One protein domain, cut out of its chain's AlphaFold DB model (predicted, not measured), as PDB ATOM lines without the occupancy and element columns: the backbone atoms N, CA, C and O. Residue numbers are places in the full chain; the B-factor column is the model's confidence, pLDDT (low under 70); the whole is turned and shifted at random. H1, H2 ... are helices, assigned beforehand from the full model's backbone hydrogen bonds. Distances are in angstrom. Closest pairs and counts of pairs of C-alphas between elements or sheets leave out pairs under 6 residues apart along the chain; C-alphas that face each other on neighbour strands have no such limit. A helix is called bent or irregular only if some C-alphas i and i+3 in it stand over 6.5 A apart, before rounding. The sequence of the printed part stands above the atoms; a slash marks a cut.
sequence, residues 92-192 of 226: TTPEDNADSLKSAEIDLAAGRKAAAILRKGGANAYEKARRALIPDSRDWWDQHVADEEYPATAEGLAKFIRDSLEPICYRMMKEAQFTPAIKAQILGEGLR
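AT A GLANCE: This is residues 92 to 192 of the 226 residues of an uncharacterized protein of Candidatus Accumulibacter phosphatis (UniProt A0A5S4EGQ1). Two long helices, H1 and H4a, lie side by side and run opposite ways, with short H2 folded back on the later part of H1; residues 184 to 192 stick out. The printed part has 101 residues with four named helices, H1, H2, H3 and H4 in order along the chain, which hold 85 of them, and no named strand; its class is all helix. The whole is loose, radius of gyration of the C-alphas 16.9 A, spanning 60 by 23 by 19 A.

IN THESE COORDINATES: H1, residues 94 to 120, 38.8 A long, begins at C-alpha 94 (-0.390, -28.502, -46.471). H2 is residues 125 to 132, H3 135 to 146. H4, residues 154 to 191, assigned as one helix by its hydrogen bonds, is bent: C-alphas 177 and 180 are 7.4 A apart. Its arms are H4a, residues 154 to 177, 31.3 A, irregular with C-alphas 163 and 166 7.1 A apart, and H4b, residues 180 to 191, ending at C-alpha 191 (7.204, -12.630, -33.415).

HOW THE PARTS SIT: H1 touches H4a at a shallow tilt of 22 degrees, closest C-alphas Ala 104 and Met 173, 4.9 A. H1 and H2 form a helical hairpin, closest C-alphas Ala 114 and Ala 129, 4.2 A. H3 and H4a, also a hairpin, only just touch, with 3 pairs of C-alphas within 8 A, closest Ser 137 and Leu 165, 7.5 A. Every O i to N i+4 pair is within hydrogen-bond range in H1, H2, H3 and H4b, and 18 of 20 in H4a.

THE WHOLE: The farthest C-alphas, Ala 123 and Arg 192, are 61.6 A apart. The printed part has no cut and no long link; no printed residue is under 70 in pLDDT.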
ATOM      1  N   THR A  92       7.378 -27.025 -46.468       86.94
ATOM      2  CA  THR A  92       6.379 -28.071 -46.744       86.94
ATOM      3  C   THR A  92       4.967 -27.495 -46.924       86.94
ATOM      4  O   THR A  92       4.460 -26.782 -46.047       86.94
ATOM      5  N   THR A  93       4.271 -27.831 -48.008       89.19
ATOM      6  CA  THR A  93       2.879 -27.393 -48.205       89.19
ATOM      7  C   THR A  93       1.897 -28.185 -47.322       89.19
ATOM      8  O   THR A  93       2.249 -29.227 -46.756       89.19
ATOM      9  N   PRO A  94       0.654 -27.707 -47.120       88.88
ATOM     10  CA  PRO A  94      -0.390 -28.502 -46.471       88.88
ATOM     11  C   PRO A  94      -0.634 -29.852 -47.162       88.88
ATOM     12  O   PRO A  94      -0.863 -30.848 -46.477       88.88
ATOM     13  N   GLU A  95      -0.547 -29.890 -48.490       90.50
ATOM     14  CA  GLU A  95      -0.685 -31.093 -49.310       90.50
ATOM     15  C   GLU A  95       0.467 -32.072 -49.052       90.50
ATOM     16  O   GLU A  95       0.217 -33.226 -48.701       90.50
ATOM     17  N   ASP A  96       1.715 -31.594 -49.096       90.62
ATOM     18  CA  ASP A  96       2.902 -32.414 -48.807       90.62
ATOM     19  C   ASP A  96       2.854 -33.001 -47.386       90.62
ATOM     20  O   ASP A  96       3.220 -34.157 -47.158       90.62
ATOM     21  N   ASN A  97       2.364 -32.219 -46.417       88.94
ATOM     22  CA  ASN A  97       2.177 -32.678 -45.040       88.94
ATOM     23  C   ASN A  97       1.112 -33.773 -44.938       88.94
ATOM     24  O   ASN A  97       1.307 -34.753 -44.217       88.94
ATOM     25  N   ALA A  98      -0.008 -33.623 -45.649       90.62
ATOM     26  CA  ALA A  98      -1.072 -34.620 -45.665       90.62
ATOM     27  C   ALA A  98      -0.594 -35.937 -46.299       90.62
ATOM     28  O   ALA A  98      -0.864 -37.014 -45.758       90.62
ATOM     29  N   ASP A  99       0.162 -35.855 -47.393       92.31
ATOM     30  CA  ASP A  99       0.744 -37.019 -48.063       92.31
ATOM     31  C   ASP A  99       1.814 -37.701 -47.201       92.31
ATOM     32  O   ASP A  99       1.829 -38.933 -47.086       92.31
ATOM     33  N   SER A 100       2.654 -36.916 -46.523       88.31
ATOM     34  CA  SER A 100       3.659 -37.419 -45.580       88.31
ATOM     35  C   SER A 100       3.016 -38.120 -44.384       88.31
ATOM     36  O   SER A 100       3.411 -39.233 -44.032       88.31
ATOM     37  N   LEU A 101       1.973 -37.522 -43.796       91.31
ATOM     38  CA  LEU A 101       1.222 -38.121 -42.693       91.31
ATOM     39  C   LEU A 101       0.580 -39.442 -43.121       91.31
ATOM     40  O   LEU A 101       0.755 -40.458 -42.452       91.31
ATOM     41  N   LYS A 102      -0.109 -39.449 -44.266       93.06
ATOM     42  CA  LYS A 102      -0.746 -40.652 -44.809       93.06
ATOM     43  C   LYS A 102       0.271 -41.763 -45.071       93.06
ATOM     44  O   LYS A 102       0.008 -42.922 -44.756       93.06
ATOM     45  N   SER A 103       1.429 -41.420 -45.626       91.31
ATOM     46  CA  SER A 103       2.504 -42.380 -45.890       91.31
ATOM     47  C   SER A 103       3.057 -42.972 -44.589       91.31
ATOM     48  O   SER A 103       3.172 -44.193 -44.472       91.31
ATOM     49  N   ALA A 104       3.303 -42.135 -43.577       90.69
ATOM     50  CA  ALA A 104       3.775 -42.578 -42.265       90.69
ATOM     51  C   ALA A 104       2.740 -43.443 -41.517       90.69
ATOM     52  O   ALA A 104       3.101 -44.428 -40.868       90.69
ATOM     53  N   GLU A 105       1.446 -43.129 -41.633       93.00
ATOM     54  CA  GLU A 105       0.363 -43.951 -41.078       93.00
ATOM     55  C   GLU A 105       0.300 -45.337 -41.732       93.00
ATOM     56  O   GLU A 105       0.119 -46.341 -41.035       93.00
ATOM     57  N   ILE A 106       0.470 -45.405 -43.058       94.50
ATOM     58  CA  ILE A 106       0.501 -46.668 -43.804       94.50
ATOM     59  C   ILE A 106       1.676 -47.536 -43.345       94.50
ATOM     60  O   ILE A 106       1.477 -48.725 -43.083       94.50
ATOM     61  N   ASP A 107       2.872 -46.961 -43.212       92.62
ATOM     62  CA  ASP A 107       4.066 -47.688 -42.771       92.62
ATOM     63  C   ASP A 107       3.914 -48.212 -41.333       92.62
ATOM     64  O   ASP A 107       4.056 -49.410 -41.068       92.62
ATOM     65  N   LEU A 108       3.470 -47.355 -40.406       93.31
ATOM     66  CA  LEU A 108       3.220 -47.760 -39.021       93.31
ATOM     67  C   LEU A 108       2.145 -48.858 -38.928       93.31
ATOM     68  O   LEU A 108       2.279 -49.811 -38.149       93.31
ATOM     69  N   ALA A 109       1.076 -48.762 -39.722       95.88
ATOM     70  CA  ALA A 109       0.035 -49.785 -39.780       95.88
ATOM     71  C   ALA A 109       0.564 -51.113 -40.350       95.88
ATOM     72  O   ALA A 109       0.225 -52.182 -39.828       95.88
ATOM     73  N   ALA A 110       1.410 -51.062 -41.381       95.75
ATOM     74  CA  ALA A 110       2.069 -52.225 -41.967       95.75
ATOM     75  C   ALA A 110       2.998 -52.919 -40.956       95.75
ATOM     76  O   ALA A 110       2.891 -54.135 -40.761       95.75
ATOM     77  N   GLY A 111       3.821 -52.152 -40.233       94.75
ATOM     78  CA  GLY A 111       4.677 -52.643 -39.149       94.75
ATOM     79  C   GLY A 111       3.885 -53.330 -38.032       94.75
ATOM     80  O   GLY A 111       4.159 -54.479 -37.675       94.75
ATOM     81  N   ARG A 112       2.817 -52.689 -37.541       95.38
ATOM     82  CA  ARG A 112       1.932 -53.268 -36.512       95.38
ATOM     83  C   ARG A 112       1.224 -54.534 -36.985       95.38
ATOM     84  O   ARG A 112       1.089 -55.494 -36.222       95.38
ATOM     85  N   LYS A 113       0.792 -54.572 -38.248       96.88
ATOM     86  CA  LYS A 113       0.197 -55.767 -38.857       96.88
ATOM     87  C   LYS A 113       1.208 -56.910 -38.927       96.88
ATOM     88  O   LYS A 113       0.860 -58.036 -38.568       96.88
ATOM     89  N   ALA A 114       2.442 -56.637 -39.346       96.25
ATOM     90  CA  ALA A 114       3.518 -57.621 -39.362       96.25
ATOM     91  C   ALA A 114       3.805 -58.157 -37.947       96.25
ATOM     92  O   ALA A 114       3.811 -59.373 -37.748       96.25
ATOM     93  N   ALA A 115       3.906 -57.281 -36.942       95.62
ATOM     94  CA  ALA A 115       4.066 -57.677 -35.541       95.62
ATOM     95  C   ALA A 115       2.915 -58.569 -35.038       95.62
ATOM     96  O   ALA A 115       3.149 -59.584 -34.377       95.62
ATOM     97  N   ALA A 116       1.665 -58.246 -35.385       96.56
ATOM     98  CA  ALA A 116       0.501 -59.053 -35.017       96.56
ATOM     99  C   ALA A 116       0.521 -60.450 -35.666       96.56
ATOM    100  O   ALA A 116       0.181 -61.439 -35.011       96.56
ATOM    101  N   ILE A 117       0.952 -60.551 -36.931       96.38
ATOM    102  CA  ILE A 117       1.132 -61.836 -37.627       96.38
ATOM    103  C   ILE A 117       2.186 -62.688 -36.911       96.38
ATOM    104  O   ILE A 117       1.941 -63.870 -36.666       96.38
ATOM    105  N   LEU A 118       3.320 -62.094 -36.532       95.44
ATOM    106  CA  LEU A 118       4.394 -62.791 -35.818       95.44
ATOM    107  C   LEU A 118       3.937 -63.275 -34.442       95.44
ATOM    108  O   LEU A 118       4.181 -64.424 -34.086       95.44
ATOM    109  N   ARG A 119       3.193 -62.442 -33.705       94.75
ATOM    110  CA  ARG A 119       2.643 -62.800 -32.390       94.75
ATOM    111  C   ARG A 119       1.651 -63.962 -32.456       94.75
ATOM    112  O   ARG A 119       1.589 -64.759 -31.526       94.75
ATOM    113  N   LYS A 120       0.872 -64.062 -33.539       94.00
ATOM    114  CA  LYS A 120      -0.048 -65.188 -33.772       94.00
ATOM    115  C   LYS A 120       0.697 -66.494 -34.085       94.00
ATOM    116  O   LYS A 120       0.168 -67.567 -33.808       94.00
ATOM    117  N   GLY A 121       1.904 -66.405 -34.644       90.00
ATOM    118  CA  GLY A 121       2.748 -67.552 -34.971       90.00
ATOM    119  C   GLY A 121       2.229 -68.406 -36.137       90.00
ATOM    120  O   GLY A 121       1.321 -68.025 -36.882       90.00
ATOM    121  N   GLY A 122       2.846 -69.578 -36.316       91.94
ATOM    122  CA  GLY A 122       2.538 -70.548 -37.374       91.94
ATOM    123  C   GLY A 122       3.685 -70.763 -38.367       91.94
ATOM    124  O   GLY A 122       4.593 -69.942 -38.469       91.94
ATOM    125  N   ALA A 123       3.619 -71.857 -39.135       86.62
ATOM    126  CA  ALA A 123       4.715 -72.323 -39.999       86.62
ATOM    127  C   ALA A 123       5.216 -71.283 -41.023       86.62
ATOM    128  O   ALA A 123       6.394 -71.268 -41.351       86.62
ATOM    129  N   ASN A 124       4.342 -70.371 -41.472       91.75
ATOM    130  CA  ASN A 124       4.666 -69.325 -42.455       91.75
ATOM    131  C   ASN A 124       4.572 -67.904 -41.868       91.75
ATOM    132  O   ASN A 124       4.321 -66.951 -42.609       91.75
ATOM    133  N   ALA A 125       4.672 -67.747 -40.543       93.75
ATOM    134  CA  ALA A 125       4.502 -66.446 -39.890       93.75
ATOM    135  C   ALA A 125       5.550 -65.423 -40.351       93.75
ATOM    136  O   ALA A 125       5.185 -64.290 -40.650       93.75
ATOM    137  N   TYR A 126       6.810 -65.848 -40.488       95.06
ATOM    138  CA  TYR A 126       7.909 -65.012 -40.981       95.06
ATOM    139  C   TYR A 126       7.611 -64.431 -42.372       95.06
ATOM    140  O   TYR A 126       7.509 -63.219 -42.538       95.06
ATOM    141  N   GLU A 127       7.348 -65.302 -43.348       95.19
ATOM    142  CA  GLU A 127       7.041 -64.920 -44.730       95.19
ATOM    143  C   GLU A 127       5.817 -64.005 -44.844       95.19
ATOM    144  O   GLU A 127       5.816 -63.027 -45.593       95.19
ATOM    145  N   LYS A 128       4.755 -64.305 -44.087       95.88
ATOM    146  CA  LYS A 128       3.533 -63.492 -44.087       95.88
ATOM    147  C   LYS A 128       3.757 -62.117 -43.467       95.88
ATOM    148  O   LYS A 128       3.198 -61.146 -43.971       95.88
ATOM    149  N   ALA A 129       4.539 -62.034 -42.394       95.75
ATOM    150  CA  ALA A 129       4.852 -60.777 -41.731       95.75
ATOM    151  C   ALA A 129       5.771 -59.908 -42.591       95.75
ATOM    152  O   ALA A 129       5.461 -58.739 -42.797       95.75
ATOM    153  N   ARG A 130       6.820 -60.491 -43.187       95.06
ATOM    154  CA  ARG A 130       7.704 -59.780 -44.118       95.06
ATOM    155  C   ARG A 130       6.910 -59.204 -45.292       95.06
ATOM    156  O   ARG A 130       7.038 -58.025 -45.576       95.06
ATOM    157  N   ARG A 131       5.993 -59.967 -45.903       95.56
ATOM    158  CA  ARG A 131       5.110 -59.469 -46.986       95.56
ATOM    159  C   ARG A 131       4.110 -58.394 -46.558       95.56
ATOM    160  O   ARG A 131       3.555 -57.725 -47.424       95.56
ATOM    161  N   ALA A 132       3.816 -58.277 -45.266       96.19
ATOM    162  CA  ALA A 132       2.905 -57.257 -44.761       96.19
ATOM    163  C   ALA A 132       3.579 -55.885 -44.610       96.19
ATOM    164  O   ALA A 132       2.854 -54.895 -44.570       96.19
ATOM    165  N   LEU A 133       4.914 -55.834 -44.543       95.38
ATOM    166  CA  LEU A 133       5.693 -54.597 -44.531       95.38
ATOM    167  C   LEU A 133       5.688 -53.921 -45.913       95.38
ATOM    168  O   LEU A 133       5.662 -54.587 -46.958       95.38
ATOM    169  N   ILE A 134       5.757 -52.590 -45.920       95.31
ATOM    170  CA  ILE A 134       5.954 -51.812 -47.150       95.31
ATOM    171  C   ILE A 134       7.332 -52.117 -47.776       95.31
ATOM    172  O   ILE A 134       8.179 -52.687 -47.087       95.31
ATOM    173  N   PRO A 135       7.558 -51.815 -49.073       95.56
ATOM    174  CA  PRO A 135       8.836 -52.081 -49.741       95.56
ATOM    175  C   PRO A 135      10.048 -51.543 -48.969       95.56
ATOM    176  O   PRO A 135      10.890 -52.339 -48.576       95.56
ATOM    177  N   ASP A 136      10.058 -50.257 -48.626       93.25
ATOM    178  CA  ASP A 136      11.199 -49.610 -47.964       93.25
ATOM    179  C   ASP A 136      11.543 -50.267 -46.615       93.25
ATOM    180  O   ASP A 136      12.694 -50.604 -46.344       93.25
ATOM    181  N   SER A 137      10.533 -50.552 -45.791       93.38
ATOM    182  CA  SER A 137      10.701 -51.232 -44.498       93.38
ATOM    183  C   SER A 137      11.143 -52.696 -44.646       93.38
ATOM    184  O   SER A 137      11.762 -53.243 -43.730       93.38
ATOM    185  N   ARG A 138      10.847 -53.354 -45.780       94.56
ATOM    186  CA  ARG A 138      11.387 -54.688 -46.108       94.56
ATOM    187  C   ARG A 138      12.840 -54.615 -46.538       94.56
ATOM    188  O   ARG A 138      13.623 -55.428 -46.063       94.56
ATOM    189  N   ASP A 139      13.174 -53.668 -47.403       95.06
ATOM    190  CA  ASP A 139      14.539 -53.483 -47.892       95.06
ATOM    191  C   ASP A 139      15.464 -53.127 -46.720       95.06
ATOM    192  O   ASP A 139      16.554 -53.683 -46.582       95.06
ATOM    193  N   TRP A 140      14.981 -52.292 -45.795       93.94
ATOM    194  CA  TRP A 140      15.699 -51.974 -44.567       93.94
ATOM    195  C   TRP A 140      15.886 -53.200 -43.657       93.94
ATOM    196  O   TRP A 140      16.981 -53.429 -43.144       93.94
ATOM    197  N   TRP A 141      14.855 -54.035 -43.496       95.19
ATOM    198  CA  TRP A 141      14.988 -55.318 -42.798       95.19
ATOM    199  C   TRP A 141      16.027 -56.237 -43.459       95.19
ATOM    200  O   TRP A 141      16.853 -56.827 -42.764       95.19
ATOM    201  N   ASP A 142      16.000 -56.363 -44.786       93.38
ATOM    202  CA  ASP A 142      16.916 -57.234 -45.522       93.38
ATOM    203  C   ASP A 142      18.376 -56.766 -45.383       93.38
ATOM    204  O   ASP A 142      19.270 -57.605 -45.264       93.38
ATOM    205  N   GLN A 143      18.614 -55.452 -45.308       93.38
ATOM    206  CA  GLN A 143      19.932 -54.884 -45.011       93.38
ATOM    207  C   GLN A 143      20.430 -55.298 -43.617       93.38
ATOM    208  O   GLN A 143      21.529 -55.827 -43.491       93.38
ATOM    209  N   HIS A 144      19.596 -55.162 -42.582       89.88
ATOM    210  CA  HIS A 144      19.936 -55.592 -41.219       89.88
ATOM    211  C   HIS A 144      20.214 -57.101 -41.101       89.88
ATOM    212  O   HIS A 144      20.991 -57.533 -40.248       89.88
ATOM    213  N   VAL A 145      19.567 -57.917 -41.937       93.06
ATOM    214  CA  VAL A 145      19.856 -59.354 -42.035       93.06
ATOM    215  C   VAL A 145      21.194 -59.600 -42.727       93.06
ATOM    216  O   VAL A 145      21.957 -60.453 -42.274       93.06
ATOM    217  N   ALA A 146      21.479 -58.880 -43.813       92.69
ATOM    218  CA  ALA A 146      22.743 -58.985 -44.541       92.69
ATOM    219  C   ALA A 146      23.943 -58.562 -43.677       92.69
ATOM    220  O   ALA A 146      24.997 -59.186 -43.763       92.69
ATOM    221  N   ASP A 147      23.748 -57.574 -42.804       92.19
ATOM    222  CA  ASP A 147      24.747 -57.085 -41.848       92.19
ATOM    223  C   ASP A 147      24.867 -57.969 -40.586       92.19
ATOM    224  O   ASP A 147      25.570 -57.621 -39.640       92.19
ATOM    225  N   GLU A 148      24.182 -59.120 -40.553       88.38
ATOM    226  CA  GLU A 148      24.157 -60.089 -39.443       88.38
ATOM    227  C   GLU A 148      23.661 -59.518 -38.095       88.38
ATOM    228  O   GLU A 148      23.789 -60.158 -37.049       88.38
ATOM    229  N   GLU A 149      23.026 -58.341 -38.096       86.94
ATOM    230  CA  GLU A 149      22.503 -57.701 -36.882       86.94
ATOM    231  C   GLU A 149      21.255 -58.413 -36.339       86.94
ATOM    232  O   GLU A 149      21.009 -58.447 -35.126       86.94
ATOM    233  N   TYR A 150      20.467 -59.010 -37.238       89.56
ATOM    234  CA  TYR A 150      19.288 -59.796 -36.899       89.56
ATOM    235  C   TYR A 150      19.240 -61.110 -37.686       89.56
ATOM    236  O   TYR A 150      19.487 -61.130 -38.890       89.56
ATOM    237  N   PRO A 151      18.837 -62.228 -37.053       90.69
ATOM    238  CA  PRO A 151      18.641 -63.477 -37.773       90.69
ATOM    239  C   PRO A 151      17.381 -63.406 -38.648       90.69
ATOM    240  O   PRO A 151      16.355 -62.873 -38.222       90.69
ATOM    241  N   ALA A 152      17.421 -64.024 -39.834       93.50
ATOM    242  CA  ALA A 152      16.300 -64.126 -40.778       93.50
ATOM    243  C   ALA A 152      15.174 -65.069 -40.291       93.50
ATOM    244  O   ALA A 152      14.805 -66.041 -40.947       93.50
ATOM    245  N   THR A 153      14.644 -64.816 -39.096       94.69
ATOM    246  CA  THR A 153      13.646 -65.647 -38.415       94.69
ATOM    247  C   THR A 153      12.453 -64.810 -37.969       94.69
ATOM    248  O   THR A 153      12.505 -63.580 -37.921       94.69
ATOM    249  N   ALA A 154      11.352 -65.478 -37.612       93.75
ATOM    250  CA  ALA A 154      10.171 -64.811 -37.061       93.75
ATOM    251  C   ALA A 154      10.501 -63.992 -35.798       93.75
ATOM    252  O   ALA A 154       9.968 -62.901 -35.611       93.75
ATOM    253  N   GLU A 155      11.403 -64.499 -34.956       93.81
ATOM    254  CA  GLU A 155      11.853 -63.826 -33.736       93.81
ATOM    255  C   GLU A 155      12.755 -62.627 -34.044       93.81
ATOM    256  O   GLU A 155      12.563 -61.561 -33.459       93.81
ATOM    257  N   GLY A 156      13.686 -62.773 -34.997       94.44
ATOM    258  CA  GLY A 156      14.547 -61.678 -35.447       94.44
ATOM    259  C   GLY A 156      13.740 -60.526 -36.039       94.44
ATOM    260  O   GLY A 156      13.900 -59.384 -35.612       94.44
ATOM    261  N   LEU A 157      12.786 -60.834 -36.924       96.12
ATOM    262  CA  LEU A 157      11.899 -59.833 -37.514       96.12
ATOM    263  C   LEU A 157      11.011 -59.161 -36.456       96.12
ATOM    264  O   LEU A 157      10.818 -57.948 -36.489       96.12
ATOM    265  N   ALA A 158      10.499 -59.916 -35.478       95.75
ATOM    266  CA  ALA A 158       9.712 -59.342 -34.385       95.75
ATOM    267  C   ALA A 158      10.549 -58.396 -33.509       95.75
ATOM    268  O   ALA A 158      10.043 -57.371 -33.048       95.75
ATOM    269  N   LYS A 159      11.824 -58.735 -33.281       95.88
ATOM    270  CA  LYS A 159      12.777 -57.900 -32.548       95.88
ATOM    271  C   LYS A 159      13.064 -56.603 -33.309       95.88
ATOM    272  O   LYS A 159      12.928 -55.536 -32.722       95.88
ATOM    273  N   PHE A 160      13.371 -56.689 -34.602       96.00
ATOM    274  CA  PHE A 160      13.597 -55.525 -35.462       96.00
ATOM    275  C   PHE A 160      12.382 -54.594 -35.514       96.00
ATOM    276  O   PHE A 160      12.526 -53.386 -35.328       96.00
ATOM    277  N   ILE A 161      11.174 -55.144 -35.698       95.69
ATOM    278  CA  ILE A 161       9.964 -54.318 -35.764       95.69
ATOM    279  C   ILE A 161       9.781 -53.517 -34.473       95.69
ATOM    280  O   ILE A 161       9.471 -52.334 -34.524       95.69
ATOM    281  N   ARG A 162       9.984 -54.152 -33.317       94.75
ATOM    282  CA  ARG A 162       9.792 -53.514 -32.014       94.75
ATOM    283  C   ARG A 162      10.889 -52.504 -31.677       94.75
ATOM    284  O   ARG A 162      10.583 -51.445 -31.137       94.75
ATOM    285  N   ASP A 163      12.147 -52.858 -31.927       93.19
ATOM    286  CA  ASP A 163      13.297 -52.102 -31.420       93.19
ATOM    287  C   ASP A 163      13.741 -50.999 -32.400       93.19
ATOM    288  O   ASP A 163      14.288 -49.989 -31.959       93.19
ATOM    289  N   SER A 164      13.458 -51.160 -33.698       91.81
ATOM    290  CA  SER A 164      13.934 -50.261 -34.760       91.81
ATOM    291  C   SER A 164      12.786 -49.651 -35.569       91.81
ATOM    292  O   SER A 164      12.661 -48.428 -35.622       91.81
ATOM    293  N   LEU A 165      11.921 -50.478 -36.171       92.31
ATOM    294  CA  LEU A 165      10.926 -49.993 -37.137       92.31
ATOM    295  C   LEU A 165       9.814 -49.164 -36.492       92.31
ATOM    296  O   LEU A 165       9.618 -48.005 -36.843       92.31
ATOM    297  N   GLU A 166       9.090 -49.739 -35.530       91.44
ATOM    298  CA  GLU A 166       7.941 -49.088 -34.900       91.44
ATOM    299  C   GLU A 166       8.309 -47.745 -34.240       91.44
ATOM    300  O   GLU A 166       7.569 -46.784 -34.460       91.44
ATOM    301  N   PRO A 167       9.439 -47.606 -33.510       89.31
ATOM    302  CA  PRO A 167       9.875 -46.312 -32.988       89.31
ATOM    303  C   PRO A 167      10.082 -45.245 -34.070       89.31
ATOM    304  O   PRO A 167       9.658 -44.103 -33.879       89.31
ATOM    305  N   ILE A 168      10.694 -45.600 -35.206       88.12
ATOM    306  CA  ILE A 168      10.946 -44.656 -36.304       88.12
ATOM    307  C   ILE A 168       9.639 -44.272 -37.000       88.12
ATOM    308  O   ILE A 168       9.359 -43.078 -37.111       88.12
ATOM    309  N   CYS A 169       8.806 -45.242 -37.392       89.19
ATOM    310  CA  CYS A 169       7.523 -44.959 -38.046       89.19
ATOM    311  C   CYS A 169       6.604 -44.130 -37.135       89.19
ATOM    312  O   CYS A 169       5.927 -43.209 -37.589       89.19
ATOM    313  N   TYR A 170       6.595 -44.429 -35.830       88.81
ATOM    314  CA  TYR A 170       5.823 -43.670 -34.849       88.81
ATOM    315  C   TYR A 170       6.311 -42.223 -34.738       88.81
ATOM    316  O   TYR A 170       5.485 -41.308 -34.724       88.81
ATOM    317  N   ARG A 171       7.632 -42.001 -34.702       85.75
ATOM    318  CA  ARG A 171       8.215 -40.652 -34.716       85.75
ATOM    319  C   ARG A 171       7.854 -39.902 -35.997       85.75
ATOM    320  O   ARG A 171       7.349 -38.794 -35.891       85.75
ATOM    321  N   MET A 172       8.032 -40.508 -37.172       85.94
ATOM    322  CA  MET A 172       7.711 -39.877 -38.462       85.94
ATOM    323  C   MET A 172       6.233 -39.484 -38.554       85.94
ATOM    324  O   MET A 172       5.909 -38.365 -38.946       85.94
ATOM    325  N   MET A 173       5.330 -40.370 -38.125       89.88
ATOM    326  CA  MET A 173       3.896 -40.074 -38.062       89.88
ATOM    327  C   MET A 173       3.617 -38.901 -37.116       89.88
ATOM    328  O   MET A 173       2.840 -38.012 -37.456       89.88
ATOM    329  N   LYS A 174       4.250 -38.872 -35.935       88.25
ATOM    330  CA  LYS A 174       4.090 -37.770 -34.977       88.25
ATOM    331  C   LYS A 174       4.630 -36.452 -35.524       88.25
ATOM    332  O   LYS A 174       3.942 -35.444 -35.430       88.25
ATOM    333  N   GLU A 175       5.811 -36.444 -36.124       84.56
ATOM    334  CA  GLU A 175       6.389 -35.243 -36.732       84.56
ATOM    335  C   GLU A 175       5.488 -34.696 -37.846       84.56
ATOM    336  O   GLU A 175       5.130 -33.518 -37.809       84.56
ATOM    337  N   ALA A 176       5.011 -35.547 -38.760       88.69
ATOM    338  CA  ALA A 176       4.070 -35.142 -39.806       88.69
ATOM    339  C   ALA A 176       2.743 -34.619 -39.221       88.69
ATOM    340  O   ALA A 176       2.254 -33.561 -39.619       88.69
ATOM    341  N   GLN A 177       2.193 -35.307 -38.213       90.56
ATOM    342  CA  GLN A 177       0.961 -34.910 -37.521       90.56
ATOM    343  C   GLN A 177       1.085 -33.526 -36.867       90.56
ATOM    344  O   GLN A 177       0.149 -32.727 -36.923       90.56
ATOM    345  N   PHE A 178       2.223 -33.248 -36.229       90.94
ATOM    346  CA  PHE A 178       2.452 -32.014 -35.478       90.94
ATOM    347  C   PHE A 178       3.147 -30.919 -36.284       90.94
ATOM    348  O   PHE A 178       3.293 -29.812 -35.771       90.94
ATOM    349  N   THR A 179       3.492 -31.154 -37.552       90.38
ATOM    350  CA  THR A 179       4.108 -30.135 -38.417       90.38
ATOM    351  C   THR A 179       3.320 -28.814 -38.437       90.38
ATOM    352  O   THR A 179       3.940 -27.767 -38.243       90.38
ATOM    353  N   PRO A 180       1.973 -28.792 -38.547       91.44
ATOM    354  CA  PRO A 180       1.213 -27.541 -38.463       91.44
ATOM    355  C   PRO A 180       1.375 -26.808 -37.122       91.44
ATOM    356  O   PRO A 180       1.521 -25.585 -37.096       91.44
ATOM    357  N   ALA A 181       1.392 -27.546 -36.007       92.62
ATOM    358  CA  ALA A 181       1.593 -26.977 -34.677       92.62
ATOM    359  C   ALA A 181       3.024 -26.446 -34.504       92.62
ATOM    360  O   ALA A 181       3.215 -25.367 -33.952       92.62
ATOM    361  N   ILE A 182       4.021 -27.156 -35.041       89.88
ATOM    362  CA  ILE A 182       5.424 -26.731 -35.047       89.88
ATOM    363  C   ILE A 182       5.576 -25.427 -35.840       89.88
ATOM    364  O   ILE A 182       6.184 -24.483 -35.339       89.88
ATOM    365  N   LYS A 183       4.960 -25.312 -37.027       91.38
ATOM    366  CA  LYS A 183       4.951 -24.055 -37.800       91.38
ATOM    367  C   LYS A 183       4.327 -22.906 -37.014       91.38
ATOM    368  O   LYS A 183       4.906 -21.823 -36.950       91.38
ATOM    369  N   ALA A 184       3.173 -23.141 -36.390       92.62
ATOM    370  CA  ALA A 184       2.509 -22.132 -35.570       92.62
ATOM    371  C   ALA A 184       3.380 -21.697 -34.379       92.62
ATOM    372  O   ALA A 184       3.488 -20.500 -34.109       92.62
ATOM    373  N   GLN A 185       4.050 -22.645 -33.719       92.88
ATOM    374  CA  GLN A 185       4.967 -22.365 -32.618       92.88
ATOM    375  C   GLN A 185       6.150 -21.506 -33.076       92.88
ATOM    376  O   GLN A 185       6.470 -20.514 -32.424       92.88
ATOM    377  N   ILE A 186       6.752 -21.826 -34.227       90.94
ATOM    378  CA  ILE A 186       7.863 -21.046 -34.789       90.94
ATOM    379  C   ILE A 186       7.436 -19.603 -35.072       90.94
ATOM    380  O   ILE A 186       8.154 -18.670 -34.713       90.94
ATOM    381  N   LEU A 187       6.265 -19.411 -35.686       91.38
ATOM    382  CA  LEU A 187       5.726 -18.077 -35.966       91.38
ATOM    383  C   LEU A 187       5.457 -17.299 -34.670       91.38
ATOM    384  O   LEU A 187       5.808 -16.123 -34.570       91.38
ATOM    385  N   GLY A 188       4.872 -17.958 -33.667       91.94
ATOM    386  CA  GLY A 188       4.568 -17.352 -32.373       91.94
ATOM    387  C   GLY A 188       5.819 -16.919 -31.607       91.94
ATOM    388  O   GLY A 188       5.898 -15.784 -31.136       91.94
ATOM    389  N   GLU A 189       6.822 -17.792 -31.513       91.06
ATOM    390  CA  GLU A 189       8.091 -17.476 -30.850       91.06
ATOM    391  C   GLU A 189       8.916 -16.448 -31.635       91.06
ATOM    392  O   GLU A 189       9.546 -15.570 -31.038       91.06
ATOM    393  N   GLY A 190       8.881 -16.519 -32.970       91.00
ATOM    394  CA  GLY A 190       9.602 -15.612 -33.858       91.00
ATOM    395  C   GLY A 190       9.084 -14.175 -33.816       91.00
ATOM    396  O   GLY A 190       9.865 -13.245 -33.990       91.00
ATOM    397  N   LEU A 191       7.801 -13.966 -33.505       91.31
ATOM    398  CA  LEU A 191       7.204 -12.630 -33.415       91.31
ATOM    399  C   LEU A 191       7.864 -11.748 -32.342       91.31
ATOM    400  O   LEU A 191       7.930 -10.532 -32.505       91.31
ATOM    401  N   ARG A 192       8.319 -12.344 -31.226       87.69
ATOM    402  CA  ARG A 192       8.972 -11.643 -30.099       87.69
ATOM    403  C   ARG A 192       8.281 -10.321 -29.733       87.69
ATOM    404  O   ARG A 192       8.919  -9.273 -29.678       87.69
TER     405      ARG A 192